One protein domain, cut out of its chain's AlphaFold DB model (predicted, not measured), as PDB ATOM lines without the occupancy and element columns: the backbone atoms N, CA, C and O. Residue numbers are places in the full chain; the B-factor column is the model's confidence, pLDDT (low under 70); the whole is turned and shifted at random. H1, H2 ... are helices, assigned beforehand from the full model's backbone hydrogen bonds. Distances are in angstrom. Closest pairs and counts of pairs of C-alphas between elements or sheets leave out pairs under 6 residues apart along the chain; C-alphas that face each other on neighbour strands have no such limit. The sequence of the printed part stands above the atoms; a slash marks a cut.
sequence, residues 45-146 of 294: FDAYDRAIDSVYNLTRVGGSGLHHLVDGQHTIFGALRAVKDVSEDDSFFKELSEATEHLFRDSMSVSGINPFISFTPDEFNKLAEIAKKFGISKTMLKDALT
ATOM      1  N   PHE A  45     103.487 129.937  -4.155       79.69
ATOM      2  CA  PHE A  45     103.820 128.618  -3.652       79.69
ATOM      3  C   PHE A  45     102.853 127.544  -4.151       79.69
ATOM      4  O   PHE A  45     103.287 126.411  -4.374       79.69
ATOM      5  N   ASP A  46     101.576 127.867  -4.374       88.25
ATOM      6  CA  ASP A  46     100.550 126.835  -4.526       88.25
ATOM      7  C   ASP A  46      99.460 127.126  -5.577       88.25
ATOM      8  O   ASP A  46      99.623 127.929  -6.501       88.25
ATOM      9  N   ALA A  47      98.394 126.320  -5.539       93.81
ATOM     10  CA  ALA A  47      97.266 126.413  -6.455       93.81
ATOM     11  C   ALA A  47      96.365 127.624  -6.175       93.81
ATOM     12  O   ALA A  47      95.802 128.158  -7.130       93.81
ATOM     13  N   TYR A  48      96.274 128.077  -4.923       95.06
ATOM     14  CA  TYR A  48      95.501 129.254  -4.537       95.06
ATOM     15  C   TYR A  48      96.162 130.519  -5.068       95.06
ATOM     16  O   TYR A  48      95.484 131.350  -5.665       95.06
ATOM     17  N   ASP A  49      97.492 130.599  -4.985       92.88
ATOM     18  CA  ASP A  49      98.256 131.691  -5.592       92.88
ATOM     19  C   ASP A  49      97.998 131.802  -7.091       92.88
ATOM     20  O   ASP A  49      97.727 132.873  -7.625       92.88
ATOM     21  N   ARG A  50      98.028 130.662  -7.792       93.88
ATOM     22  CA  ARG A  50      97.743 130.630  -9.232       93.88
ATOM     23  C   ARG A  50      96.302 131.008  -9.553       93.88
ATOM     24  O   ARG A  50      96.066 131.524 -10.645       93.88
ATOM     25  N   ALA A  51      95.364 130.716  -8.656       96.12
ATOM     26  CA  ALA A  51      93.961 131.065  -8.824       96.12
ATOM     27  C   ALA A  51      93.738 132.571  -8.640       96.12
ATOM     28  O   ALA A  51      93.081 133.186  -9.484       96.12
ATOM     29  N   ILE A  52      94.332 133.171  -7.604       96.56
ATOM     30  CA  ILE A  52      94.252 134.616  -7.358       96.56
ATOM     31  C   ILE A  52      94.975 135.395  -8.462       96.56
ATOM     32  O   ILE A  52      94.413 136.356  -8.967       96.56
ATOM     33  N   ASP A  53      96.121 134.920  -8.951       95.50
ATOM     34  CA  ASP A  53      96.838 135.555 -10.068       95.50
ATOM     35  C   ASP A  53      96.304 135.160 -11.456       95.50
ATOM     36  O   ASP A  53      96.923 135.467 -12.482       95.50
ATOM     37  N   SER A  54      95.218 134.389 -11.553       95.69
ATOM     38  CA  SER A  54      94.835 133.733 -12.814       95.69
ATOM     39  C   SER A  54      94.572 134.730 -13.946       95.69
ATOM     40  O   SER A  54      95.024 134.512 -15.078       95.69
ATOM     41  N   VAL A  55      93.915 135.856 -13.652       96.06
ATOM     42  CA  VAL A  55      93.657 136.918 -14.631       96.06
ATOM     43  C   VAL A  55      94.966 137.558 -15.090       96.06
ATOM     44  O   VAL A  55      95.177 137.705 -16.300       96.06
ATOM     45  N   TYR A  56      95.877 137.894 -14.173       95.31
ATOM     46  CA  TYR A  56      97.185 138.442 -14.530       95.31
ATOM     47  C   TYR A  56      98.023 137.443 -15.338       95.31
ATOM     48  O   TYR A  56      98.605 137.802 -16.362       95.31
ATOM     49  N   ASN A  57      98.053 136.176 -14.935       94.38
ATOM     50  CA  ASN A  57      98.814 135.130 -15.612       94.38
ATOM     51  C   ASN A  57      98.351 134.911 -17.056       94.38
ATOM     52  O   ASN A  57      99.192 134.714 -17.938       94.38
ATOM     53  N   LEU A  58      97.038 134.989 -17.301       96.19
ATOM     54  CA  LEU A  58      96.444 134.824 -18.626       96.19
ATOM     55  C   LEU A  58      96.593 136.075 -19.503       96.19
ATOM     56  O   LEU A  58      96.935 135.973 -20.679       96.19
ATOM     57  N   THR A  59      96.303 137.251 -18.948       96.00
ATOM     58  CA  THR A  59      96.108 138.480 -19.741       96.00
ATOM     59  C   THR A  59      97.280 139.449 -19.667       96.00
ATOM     60  O   THR A  59      97.420 140.315 -20.530       96.00
ATOM     61  N   ARG A  60      98.113 139.333 -18.625       94.88
ATOM     62  CA  ARG A  60      99.165 140.292 -18.259       94.88
ATOM     63  C   ARG A  60      98.644 141.721 -18.066       94.88
ATOM     64  O   ARG A  60      99.407 142.679 -18.209       94.88
ATOM     65  N   VAL A  61      97.358 141.872 -17.734       94.06
ATOM     66  CA  VAL A  61      96.711 143.173 -17.535       94.06
ATOM     67  C   VAL A  61      97.464 144.010 -16.498       94.06
ATOM     68  O   VAL A  61      97.910 143.506 -15.474       94.06
ATOM     69  N   GLY A  62      97.683 145.293 -16.798       89.50
ATOM     70  CA  GLY A  62      98.399 146.220 -15.913       89.50
ATOM     71  C   GLY A  62      99.913 145.982 -15.778       89.50
ATOM     72  O   GLY A  62     100.622 146.867 -15.300       89.50
ATOM     73  N   GLY A  63     100.440 144.840 -16.226       92.00
ATOM     74  CA  GLY A  63     101.819 144.446 -15.946       92.00
ATOM     75  C   GLY A  63     102.081 144.241 -14.446       92.00
ATOM     76  O   GLY A  63     101.196 144.400 -13.605       92.00
ATOM     77  N   SER A  64     103.327 143.915 -14.091       87.25
ATOM     78  CA  SER A  64     103.702 143.648 -12.692       87.25
ATOM     79  C   SER A  64     103.438 144.831 -11.756       87.25
ATOM     80  O   SER A  64     103.188 144.631 -10.578       87.25
ATOM     81  N   GLY A  65     103.455 146.061 -12.276       87.56
ATOM     82  CA  GLY A  65     103.280 147.265 -11.471       87.56
ATOM     83  C   GLY A  65     101.835 147.668 -11.170       87.56
ATOM     84  O   GLY A  65     101.656 148.496 -10.285       87.56
ATOM     85  N   LEU A  66     100.823 147.167 -11.894       93.81
ATOM     86  CA  LEU A  66      99.427 147.608 -11.707       93.81
ATOM     87  C   LEU A  66      98.412 146.482 -11.521       93.81
ATOM     88  O   LEU A  66      97.293 146.798 -11.132       93.81
ATOM     89  N   HIS A  67      98.743 145.219 -11.805       95.44
ATOM     90  CA  HIS A  67      97.753 144.133 -11.792       95.44
ATOM     91  C   HIS A  67      96.972 144.020 -10.470       95.44
ATOM     92  O   HIS A  67      95.746 144.004 -10.529       95.44
ATOM     93  N   HIS A  68      97.633 144.191  -9.314       95.75
ATOM     94  CA  HIS A  68      96.985 144.255  -7.991       95.75
ATOM     95  C   HIS A  68      95.871 145.316  -7.846       95.75
ATOM     96  O   HIS A  68      95.096 145.276  -6.894       95.75
ATOM     97  N   LEU A  69      95.797 146.300  -8.747       96.19
ATOM     98  CA  LEU A  69      94.724 147.294  -8.797       96.19
ATOM     99  C   LEU A  69      93.725 147.065  -9.931       96.19
ATOM    100  O   LEU A  69      92.679 147.712  -9.912       96.19
ATOM    101  N   VAL A  70      94.061 146.274 -10.958       96.81
ATOM    102  CA  VAL A  70      93.317 146.284 -12.232       96.81
ATOM    103  C   VAL A  70      92.786 144.941 -12.725       96.81
ATOM    104  O   VAL A  70      92.057 144.925 -13.718       96.81
ATOM    105  N   ASP A  71      93.135 143.825 -12.089       94.75
ATOM    106  CA  ASP A  71      92.653 142.497 -12.499       94.75
ATOM    107  C   ASP A  71      91.420 142.000 -11.725       94.75
ATOM    108  O   ASP A  71      90.788 141.023 -12.129       94.75
ATOM    109  N   GLY A  72      91.034 142.696 -10.651       95.50
ATOM    110  CA  GLY A  72      89.862 142.378  -9.840       95.50
ATOM    111  C   GLY A  72      90.050 141.270  -8.803       95.50
ATOM    112  O   GLY A  72      89.133 141.064  -8.005       95.50
ATOM    113  N   GLN A  73      91.191 140.577  -8.770       96.56
ATOM    114  CA  GLN A  73      91.403 139.414  -7.899       96.56
ATOM    115  C   GLN A  73      92.169 139.754  -6.614       96.56
ATOM    116  O   GLN A  73      91.937 139.112  -5.597       96.56
ATOM    117  N   HIS A  74      92.932 140.847  -6.576       96.94
ATOM    118  CA  HIS A  74      93.697 141.281  -5.390       96.94
ATOM    119  C   HIS A  74      92.903 142.166  -4.407       96.94
ATOM    120  O   HIS A  74      93.437 143.033  -3.718       96.94
ATOM    121  N   THR A  75      91.592 141.944  -4.315       97.00
ATOM    122  CA  THR A  75      90.748 142.499  -3.239       97.00
ATOM    123  C   THR A  75      90.313 141.381  -2.305       97.00
ATOM    124  O   THR A  75      90.291 140.229  -2.718       97.00
ATOM    125  N   ILE A  76      89.883 141.686  -1.076       95.56
ATOM    126  CA  ILE A  76      89.370 140.672  -0.132       95.56
ATOM    127  C   ILE A  76      88.289 139.816  -0.800       95.56
ATOM    128  O   ILE A  76      88.337 138.591  -0.760       95.56
ATOM    129  N   PHE A  77      87.329 140.455  -1.471       96.12
ATOM    130  CA  PHE A  77      86.256 139.740  -2.158       96.12
ATOM    131  C   PHE A  77      86.711 139.074  -3.459       96.12
ATOM    132  O   PHE A  77      86.192 138.012  -3.798       96.12
ATOM    133  N   GLY A  78      87.642 139.686  -4.190       96.88
ATOM    134  CA  GLY A  78      88.227 139.115  -5.402       96.88
ATOM    135  C   GLY A  78      88.979 137.821  -5.108       96.88
ATOM    136  O   GLY A  78      88.684 136.794  -5.716       96.88
ATOM    137  N   ALA A  79      89.855 137.853  -4.106       97.31
ATOM    138  CA  ALA A  79      90.685 136.731  -3.703       97.31
ATOM    139  C   ALA A  79      89.819 135.595  -3.163       97.31
ATOM    140  O   ALA A  79      89.949 134.468  -3.624       97.31
ATOM    141  N   LEU A  80      88.851 135.899  -2.288       96.81
ATOM    142  CA  LEU A  80      87.889 134.910  -1.784       96.81
ATOM    143  C   LEU A  80      87.092 134.226  -2.902       96.81
ATOM    144  O   LEU A  80      86.829 133.032  -2.829       96.81
ATOM    145  N   ARG A  81      86.704 134.961  -3.951       96.75
ATOM    146  CA  ARG A  81      86.034 134.355  -5.114       96.75
ATOM    147  C   ARG A  81      86.981 133.487  -5.932       96.75
ATOM    148  O   ARG A  81      86.540 132.471  -6.450       96.75
ATOM    149  N   ALA A  82      88.240 133.894  -6.065       96.25
ATOM    150  CA  ALA A  82      89.232 133.168  -6.848       96.25
ATOM    151  C   ALA A  82      89.621 131.829  -6.203       96.25
ATOM    152  O   ALA A  82      89.810 130.848  -6.915       96.25
ATOM    153  N   VAL A  83      89.698 131.770  -4.871       96.31
ATOM    154  CA  VAL A  83      90.099 130.551  -4.143       96.31
ATOM    155  C   VAL A  83      88.976 129.533  -3.949       96.31
ATOM    156  O   VAL A  83      89.263 128.372  -3.679       96.31
ATOM    157  N   LYS A  84      87.714 129.954  -4.092       93.50
ATOM    158  CA  LYS A  84      86.531 129.169  -3.708       93.50
ATOM    159  C   LYS A  84      86.449 127.783  -4.355       93.50
ATOM    160  O   LYS A  84      86.000 126.837  -3.727       93.50
ATOM    161  N   ASP A  85      86.876 127.667  -5.608       86.50
ATOM    162  CA  ASP A  85      86.736 126.433  -6.389       86.50
ATOM    163  C   ASP A  85      88.100 125.769  -6.669       86.50
ATOM    164  O   ASP A  85      88.253 125.015  -7.629       86.50
ATOM    165  N   VAL A  86      89.124 126.072  -5.859       93.31
ATOM    166  CA  VAL A  86      90.467 125.485  -6.022       93.31
ATOM    167  C   VAL A  86      90.489 124.009  -5.617       93.31
ATOM    168  O   VAL A  86      91.186 123.217  -6.256       93.31
ATOM    169  N   SER A  87      89.730 123.627  -4.589       93.81
ATOM    170  CA  SER A  87      89.606 122.249  -4.108       93.81
ATOM    171  C   SER A  87      88.183 121.979  -3.617       93.81
ATOM    172  O   SER A  87      87.624 122.767  -2.862       93.81
ATOM    173  N   GLU A  88      87.605 120.845  -4.024       88.81
ATOM    174  CA  GLU A  88      86.233 120.451  -3.657       88.81
ATOM    175  C   GLU A  88      86.074 120.136  -2.157       88.81
ATOM    176  O   GLU A  88      84.969 120.215  -1.623       88.81
ATOM    177  N   ASP A  89      87.176 119.810  -1.477       91.88
ATOM    178  CA  ASP A  89      87.204 119.450  -0.054       91.88
ATOM    179  C   ASP A  89      87.488 120.649   0.872       91.88
ATOM    180  O   ASP A  89      87.627 120.484   2.091       91.88
ATOM    181  N   ASP A  90      87.613 121.862   0.323       93.25
ATOM    182  CA  ASP A  90      87.963 123.029   1.122       93.25
ATOM    183  C   ASP A  90      86.822 123.489   2.026       93.25
ATOM    184  O   ASP A  90      85.647 123.563   1.670       93.25
ATOM    185  N   SER A  91      87.203 123.857   3.248       95.00
ATOM    186  CA  SER A  91      86.318 124.622   4.116       95.00
ATOM    187  C   SER A  91      86.444 126.112   3.813       95.00
ATOM    188  O   SER A  91      87.527 126.601   3.493       95.00
ATOM    189  N   PHE A  92      85.386 126.872   4.085       94.62
ATOM    190  CA  PHE A  92      85.426 128.336   4.020       94.62
ATOM    191  C   PHE A  92      86.596 128.961   4.812       94.62
ATOM    192  O   PHE A  92      87.170 129.964   4.400       94.62
ATOM    193  N   PHE A  93      86.984 128.378   5.954       95.25
ATOM    194  CA  PHE A  93      88.123 128.884   6.731       95.25
ATOM    195  C   PHE A  93      89.462 128.685   6.019       95.25
ATOM    196  O   PHE A  93      90.354 129.518   6.173       95.25
ATOM    197  N   LYS A  94      89.604 127.605   5.242       95.12
ATOM    198  CA  LYS A  94      90.787 127.360   4.415       95.12
ATOM    199  C   LYS A  94      90.863 128.397   3.298       95.12
ATOM    200  O   LYS A  94      91.869 129.091   3.216       95.12
ATOM    201  N   GLU A  95      89.777 128.587   2.551       95.69
ATOM    202  CA  GLU A  95      89.657 129.630   1.521       95.69
ATOM    203  C   GLU A  95      90.005 131.023   2.071       95.69
ATOM    204  O   GLU A  95      90.818 131.749   1.500       95.69
ATOM    205  N   LEU A  96      89.439 131.393   3.225       96.06
ATOM    206  CA  LEU A  96      89.707 132.680   3.865       96.06
ATOM    207  C   LEU A  96      91.172 132.835   4.282       96.06
ATOM    208  O   LEU A  96      91.733 133.921   4.126       96.06
ATOM    209  N   SER A  97      91.777 131.774   4.821       95.81
ATOM    210  CA  SER A  97      93.185 131.774   5.216       95.81
ATOM    211  C   SER A  97      94.090 131.970   4.004       95.81
ATOM    212  O   SER A  97      94.948 132.844   4.044       95.81
ATOM    213  N   GLU A  98      93.864 131.219   2.926       96.00
ATOM    214  CA  GLU A  98      94.668 131.296   1.700       96.00
ATOM    215  C   GLU A  98      94.535 132.656   1.014       96.00
ATOM    216  O   GLU A  98      95.533 133.293   0.680       96.00
ATOM    217  N   ALA A  99      93.305 133.169   0.895       96.12
ATOM    218  CA  ALA A  99      93.071 134.506   0.361       96.12
ATOM    219  C   ALA A  99      93.764 135.585   1.208       96.12
ATOM    220  O   ALA A  99      94.410 136.481   0.672       96.12
ATOM    221  N   THR A 100      93.661 135.505   2.538       95.25
ATOM    222  CA  THR A 100      94.282 136.496   3.433       95.25
ATOM    223  C   THR A 100      95.806 136.414   3.391       95.25
ATOM    224  O   THR A 100      96.469 137.451   3.366       95.25
ATOM    225  N   GLU A 101      96.369 135.205   3.376       95.19
ATOM    226  CA  GLU A 101      97.812 134.995   3.298       95.19
ATOM    227  C   GLU A 101      98.375 135.542   1.984       95.19
ATOM    228  O   GLU A 101      99.361 136.279   2.010       95.19
ATOM    229  N   HIS A 102      97.716 135.270   0.855       95.56
ATOM    230  CA  HIS A 102      98.113 135.805  -0.444       95.56
ATOM    231  C   HIS A 102      98.077 137.339  -0.467       95.56
ATOM    232  O   HIS A 102      99.095 137.972  -0.734       95.56
ATOM    233  N   LEU A 103      96.962 137.960  -0.059       96.31
ATOM    234  CA  LEU A 103      96.854 139.426   0.002       96.31
ATOM    235  C   LEU A 103      97.897 140.051   0.945       96.31
ATOM    236  O   LEU A 103      98.388 141.159   0.710       96.31
ATOM    237  N   PHE A 104      98.260 139.353   2.026       95.06
ATOM    238  CA  PHE A 104      99.336 139.791   2.909       95.06
ATOM    239  C   PHE A 104     100.700 139.718   2.213       95.06
ATOM    240  O   PHE A 104     101.487 140.658   2.334       95.06
ATOM    241  N   ARG A 105     100.983 138.666   1.439       93.94
ATOM    242  CA  ARG A 105     102.202 138.578   0.615       93.94
ATOM    243  C   ARG A 105     102.250 139.675  -0.449       93.94
ATOM    244  O   ARG A 105     103.301 140.298  -0.613       93.94
ATOM    245  N   ASP A 106     101.126 139.997  -1.079       94.94
ATOM    246  CA  ASP A 106     101.029 141.096  -2.046       94.94
ATOM    247  C   ASP A 106     101.279 142.458  -1.406       94.94
ATOM    248  O   ASP A 106     101.902 143.330  -2.018       94.94
ATOM    249  N   SER A 107     100.875 142.636  -0.145       94.88
ATOM    250  CA  SER A 107     101.238 143.833   0.614       94.88
ATOM    251  C   SER A 107     102.744 143.951   0.833       94.88
ATOM    252  O   SER A 107     103.237 145.050   1.019       94.88
ATOM    253  N   MET A 108     103.503 142.857   0.737       94.56
ATOM    254  CA  MET A 108     104.968 142.867   0.796       94.56
ATOM    255  C   MET A 108     105.624 143.015  -0.584       94.56
ATOM    256  O   MET A 108     106.851 143.002  -0.680       94.56
ATOM    257  N   SER A 109     104.841 143.158  -1.658       93.19
ATOM    258  CA  SER A 109     105.348 143.460  -2.997       93.19
ATOM    259  C   SER A 109     105.881 144.893  -3.104       93.19
ATOM    260  O   SER A 109     105.519 145.773  -2.326       93.19
ATOM    261  N   VAL A 110     106.708 145.152  -4.123       90.88
ATOM    262  CA  VAL A 110     107.162 146.519  -4.444       90.88
ATOM    263  C   VAL A 110     106.005 147.386  -4.944       90.88
ATOM    264  O   VAL A 110     105.955 148.576  -4.660       90.88
ATOM    265  N   SER A 111     105.069 146.807  -5.700       90.44
ATOM    266  CA  SER A 111     103.912 147.528  -6.239       90.44
ATOM    267  C   SER A 111     102.854 147.855  -5.191       90.44
ATOM    268  O   SER A 111     102.022 148.715  -5.466       90.44
ATOM    269  N   GLY A 112     102.891 147.183  -4.039       94.12
ATOM    270  CA  GLY A 112     101.853 147.248  -3.021       94.12
ATOM    271  C   GLY A 112     100.529 146.646  -3.488       94.12
ATOM    272  O   GLY A 112     100.415 146.128  -4.600       94.12
ATOM    273  N   ILE A 113      99.516 146.719  -2.630       95.75
ATOM    274  CA  ILE A 113      98.154 146.239  -2.903       95.75
ATOM    275  C   ILE A 113      97.107 147.228  -2.391       95.75
ATOM    276  O   ILE A 113      97.371 148.018  -1.484       95.75
ATOM    277  N   ASN A 114      95.899 147.163  -2.952       95.50
ATOM    278  CA  ASN A 114      94.704 147.698  -2.315       95.50
ATOM    279  C   ASN A 114      93.670 146.581  -2.114       95.50
ATOM    280  O   ASN A 114      92.943 146.244  -3.046       95.50
ATOM    281  N   PRO A 115      93.532 146.035  -0.897       92.88
ATOM    282  CA  PRO A 115      92.657 144.895  -0.669       92.88
ATOM    283  C   PRO A 115      91.166 145.281  -0.661       92.88
ATOM    284  O   PRO A 115      90.307 144.413  -0.503       92.88
ATOM    285  N   PHE A 116      90.824 146.564  -0.812       94.25
ATOM    286  CA  PHE A 116      89.453 147.063  -0.688       94.25
ATOM    287  C   PHE A 116      88.822 147.444  -2.023       94.25
ATOM    288  O   PHE A 116      87.607 147.319  -2.171       94.25
ATOM    289  N   ILE A 117      89.619 147.921  -2.980       93.94
ATOM    290  CA  ILE A 117      89.128 148.405  -4.271       93.94
ATOM    291  C   ILE A 117      89.974 147.866  -5.420       93.94
ATOM    292  O   ILE A 117      91.192 147.769  -5.322       93.94
ATOM    293  N   SER A 118      89.307 147.583  -6.533       95.12
ATOM    294  CA  SER A 118      89.932 147.314  -7.824       95.12
ATOM    295  C   SER A 118      89.254 148.179  -8.873       95.12
ATOM    296  O   SER A 118      88.074 148.511  -8.758       95.12
ATOM    297  N   PHE A 119      90.005 148.515  -9.907       96.81
ATOM    298  CA  PHE A 119      89.543 149.230 -11.083       96.81
ATOM    299  C   PHE A 119      89.591 148.305 -12.293       96.81
ATOM    300  O   PHE A 119      90.281 147.295 -12.296       96.81
ATOM    301  N   THR A 120      88.908 148.669 -13.363       95.75
ATOM    302  CA  THR A 120      89.303 148.233 -14.702       95.75
ATOM    303  C   THR A 120      90.494 149.073 -15.188       95.75
ATOM    304  O   THR A 120      90.698 150.202 -14.717       95.75
ATOM    305  N   PRO A 121      91.276 148.597 -16.176       94.94
ATOM    306  CA  PRO A 121      92.353 149.392 -16.767       94.94
ATOM    307  C   PRO A 121      91.888 150.767 -17.264       94.94
ATOM    308  O   PRO A 121      92.585 151.766 -17.074       94.94
ATOM    309  N   ASP A 122      90.695 150.837 -17.856       96.69
ATOM    310  CA  ASP A 122      90.126 152.079 -18.380       96.69
ATOM    311  C   ASP A 122      89.708 153.049 -17.275       96.69
ATOM    312  O   ASP A 122      89.936 154.254 -17.398       96.69
ATOM    313  N   GLU A 123      89.121 152.554 -16.183       97.31
ATOM    314  CA  GLU A 123      88.782 153.381 -15.019       97.31
ATOM    315  C   GLU A 123      90.037 153.959 -14.371       97.31
ATOM    316  O   GLU A 123      90.100 155.168 -14.132       97.31
ATOM    317  N   PHE A 124      91.068 153.130 -14.169       97.06
ATOM    318  CA  PHE A 124      92.336 153.594 -13.617       97.06
ATOM    319  C   PHE A 124      93.004 154.629 -14.531       97.06
ATOM    320  O   PHE A 124      93.477 155.664 -14.062       97.06
ATOM    321  N   ASN A 125      93.003 154.403 -15.849       96.62
ATOM    322  CA  ASN A 125      93.550 155.358 -16.815       96.62
ATOM    323  C   ASN A 125      92.786 156.690 -16.812       96.62
ATOM    324  O   ASN A 125      93.410 157.749 -16.826       96.62
ATOM    325  N   LYS A 126      91.449 156.665 -16.743       97.75
ATOM    326  CA  LYS A 126      90.634 157.886 -16.632       97.75
ATOM    327  C   LYS A 126      90.940 158.649 -15.348       97.75
ATOM    328  O   LYS A 126      91.102 159.868 -15.389       97.75
ATOM    329  N   LEU A 127      91.057 157.943 -14.223       97.25
ATOM    330  CA  LEU A 127      91.424 158.551 -12.948       97.25
ATOM    331  C   LEU A 127      92.827 159.169 -13.014       97.25
ATOM    332  O   LEU A 127      93.013 160.302 -12.574       97.25
ATOM    333  N   ALA A 128      93.788 158.478 -13.632       96.75
ATOM    334  CA  ALA A 128      95.141 158.981 -13.841       96.75
ATOM    335  C   ALA A 128      95.171 160.251 -14.707       96.75
ATOM    336  O   ALA A 128      95.891 161.189 -14.376       96.75
ATOM    337  N   GLU A 129      94.363 160.332 -15.768       97.69
ATOM    338  CA  GLU A 129      94.261 161.543 -16.595       97.69
ATOM    339  C   GLU A 129      93.628 162.725 -15.843       97.69
ATOM    340  O   GLU A 129      94.022 163.874 -16.049       97.69
ATOM    341  N   ILE A 130      92.683 162.471 -14.931       97.50
ATOM    342  CA  ILE A 130      92.151 163.511 -14.039       97.50
ATOM    343  C   ILE A 130      93.236 163.961 -13.056       97.50
ATOM    344  O   ILE A 130      93.490 165.159 -12.937       97.50
ATOM    345  N   ALA A 131      93.906 163.017 -12.393       95.94
ATOM    346  CA  ALA A 131      94.950 163.279 -11.406       95.94
ATOM    347  C   ALA A 131      96.133 164.059 -12.010       95.94
ATOM    348  O   ALA A 131      96.657 164.991 -11.396       95.94
ATOM    349  N   LYS A 132      96.479 163.768 -13.268       95.88
ATOM    350  CA  LYS A 132      97.519 164.468 -14.030       95.88
ATOM    351  C   LYS A 132      97.262 165.970 -14.157       95.88
ATOM    352  O   LYS A 132      98.221 166.740 -14.139       95.88
ATOM    353  N   LYS A 133      95.998 166.415 -14.211       96.62
ATOM    354  CA  LYS A 133      95.639 167.852 -14.223       96.62
ATOM    355  C   LYS A 133      96.051 168.577 -12.940       96.62
ATOM    356  O   LYS A 133      96.225 169.789 -12.961       96.62
ATOM    357  N   PHE A 134      96.238 167.836 -11.849       94.00
ATOM    358  CA  PHE A 134      96.702 168.335 -10.556       94.00
ATOM    359  C   PHE A 134      98.198 168.069 -10.322       94.00
ATOM    360  O   PHE A 134      98.682 168.222  -9.206       94.00
ATOM    361  N   GLY A 135      98.940 167.653 -11.354       92.44
ATOM    362  CA  GLY A 135     100.365 167.328 -11.247       92.44
ATOM    363  C   GLY A 135     100.658 165.960 -10.619       92.44
ATOM    364  O   GLY A 135     101.819 165.648 -10.367       92.44
ATOM    365  N   ILE A 136      99.639 165.128 -10.389       91.88
ATOM    366  CA  ILE A 136      99.809 163.774  -9.853       91.88
ATOM    367  C   ILE A 136     100.062 162.826 -11.026       91.88
ATOM    368  O   ILE A 136      99.205 162.629 -11.888       91.88
ATOM    369  N   SER A 137     101.259 162.242 -11.080       93.50
ATOM    370  CA  SER A 137     101.589 161.251 -12.107       93.50
ATOM    371  C   SER A 137     100.806 159.948 -11.904       93.50
ATOM    372  O   SER A 137     100.366 159.637 -10.800       93.50
ATOM    373  N   LYS A 138     100.688 159.136 -12.960       93.44
ATOM    374  CA  LYS A 138     100.057 157.810 -12.877       93.44
ATOM    375  C   LYS A 138     100.717 156.911 -11.821       93.44
ATOM    376  O   LYS A 138     100.017 156.184 -11.126       93.44
ATOM    377  N   THR A 139     102.041 156.992 -11.676       90.88
ATOM    378  CA  THR A 139     102.792 156.252 -10.651       90.88
ATOM    379  C   THR A 139     102.461 156.749  -9.249       90.88
ATOM    380  O   THR A 139     102.107 155.939  -8.408       90.88
ATOM    381  N   MET A 140     102.456 158.068  -9.025       90.81
ATOM    382  CA  MET A 140     102.075 158.637  -7.725       90.81
ATOM    383  C   MET A 140     100.634 158.305  -7.347       90.81
ATOM    384  O   MET A 140     100.347 158.055  -6.185       90.81
ATOM    385  N   LEU A 141      99.716 158.306  -8.318       94.31
ATOM    386  CA  LEU A 141      98.335 157.903  -8.075       94.31
ATOM    387  C   LEU A 141      98.257 156.431  -7.656       94.31
ATOM    388  O   LEU A 141      97.509 156.110  -6.742       94.31
ATOM    389  N   LYS A 142      99.013 155.548  -8.318       93.44
ATOM    390  CA  LYS A 142      99.104 154.138  -7.927       93.44
ATOM    391  C   LYS A 142      99.646 154.013  -6.501       93.44
ATOM    392  O   LYS A 142      99.002 153.353  -5.694       93.44
ATOM    393  N   ASP A 143     100.774 154.654  -6.194       91.12
ATOM    394  CA  ASP A 143     101.386 154.602  -4.859       91.12
ATOM    395  C   ASP A 143     100.399 155.127  -3.799       91.12
ATOM    396  O   ASP A 143     100.124 154.449  -2.829       91.12
ATOM    397  N   ALA A 144      99.697 156.236  -4.053       92.38
ATOM    398  CA  ALA A 144      98.674 156.757  -3.136       92.38
ATOM    399  C   ALA A 144      97.424 155.865  -2.975       92.38
ATOM    400  O   ALA A 144      96.619 156.083  -2.069       92.38
ATOM    401  N   LEU A 145      97.206 154.910  -3.882       95.44
ATOM    402  CA  LEU A 145      96.081 153.976  -3.842       95.44
ATOM    403  C   LEU A 145      96.486 152.593  -3.347       95.44
ATOM    404  O   LEU A 145      95.598 151.781  -3.117       95.44
ATOM    405  N   THR A 146      97.770 152.302  -3.188       95.31
ATOM    406  CA  THR A 146      98.272 150.993  -2.759       95.31
ATOM    407  C   THR A 146      99.126 151.164  -1.522       95.31
ATOM    408  O   THR A 146      99.595 152.253  -1.238       95.31
TER     409      THR A 146
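AT A GLANCE: This is residues 45 to 146 of the 294 residues of an uncharacterized protein of Caloramator proteoclasticus DSM 10124 (UniProt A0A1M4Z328). The model is an elongated body of two lobes, a cluster of three crossed helices, H1, H4 and H5, at one end, and the pair H6 and H7, set nearly at right angles, at the other. The short helix H3 lies between the lobes, near the middle, together with the unnamed residues 108 to 120, and H2 sits at the edge of the cluster, near H1 and H3. The printed part has 102 residues, with seven named helices, H1 to H7 in order along the chain, and no named strand; the class is all helix. The C-alphas span 51 by 23 by 20 A, a rod, yet the whole is compact, with a radius of gyration of the C-alphas of 14.4 A.

HOW THE PARTS SIT: H1, residues 47 to 52, and H2, residues 54 to 59, are close but not clearly touching; their closest C-alphas, of Arg 50 and Asn 57, are 7.9 A apart. H3, residues 67 to 70, is close to H2 but not clearly touching, with the C-alphas of Tyr 56 and His 67 the closest at 6.3 A. H4, residues 76 to 83, touches H1 at a steep tilt of 41 degrees, opposite ways, closest at the C-alphas of Ile 52 and Ala 82, 5.2 A. H5, residues 92 to 107, touches H4 at a steep tilt of 63 degrees, opposite ways, closest at the C-alphas of Ala 79 and Ala 99, 5.2 A. With residues 98 to 102 alone H5 also touches H1, closest at the C-alphas of Asp 49 and His 102, 6.6 A. H6, residues 121 to 132, is close to H3 but not clearly touching, with the C-alphas of Val 70 and Pro 121 the closest at 5.6 A. H7, residues 138 to 145, touches H6 about perpendicular, at 79 degrees, closest at the C-alphas of Ala 128 and Lys 138, 5.1 A. H5 and H6 are apart. Every O i to N i+4 pair is within hydrogen-bond range in H1, H2, H4, H5, H6 and H7; H3 is too short for such a pair.

IN THESE COORDINATES: H1 begins at C-alpha 47, (97.266, 126.413, -6.455), and is 8.8 A long from first to last C-alpha. H2 measures 8.5 A, H3 4.9 A and H4 10.9 A. H5, the longest helix, runs 22.4 A from C-alpha 92 at (85.426, 128.336, 4.020). H6 measures 16.2 A. H7 measures 10.6 A and ends at C-alpha 145, (96.081, 153.976, -3.842).

THE WHOLE: The two C-alphas farthest apart, of Asp 89 and Lys 133, are 51.1 A apart. The printed part has no cut. The link from H5 to H6 is long, with 13 residues. The mean pLDDT of the printed part is 94.4, and no printed residue is under 70.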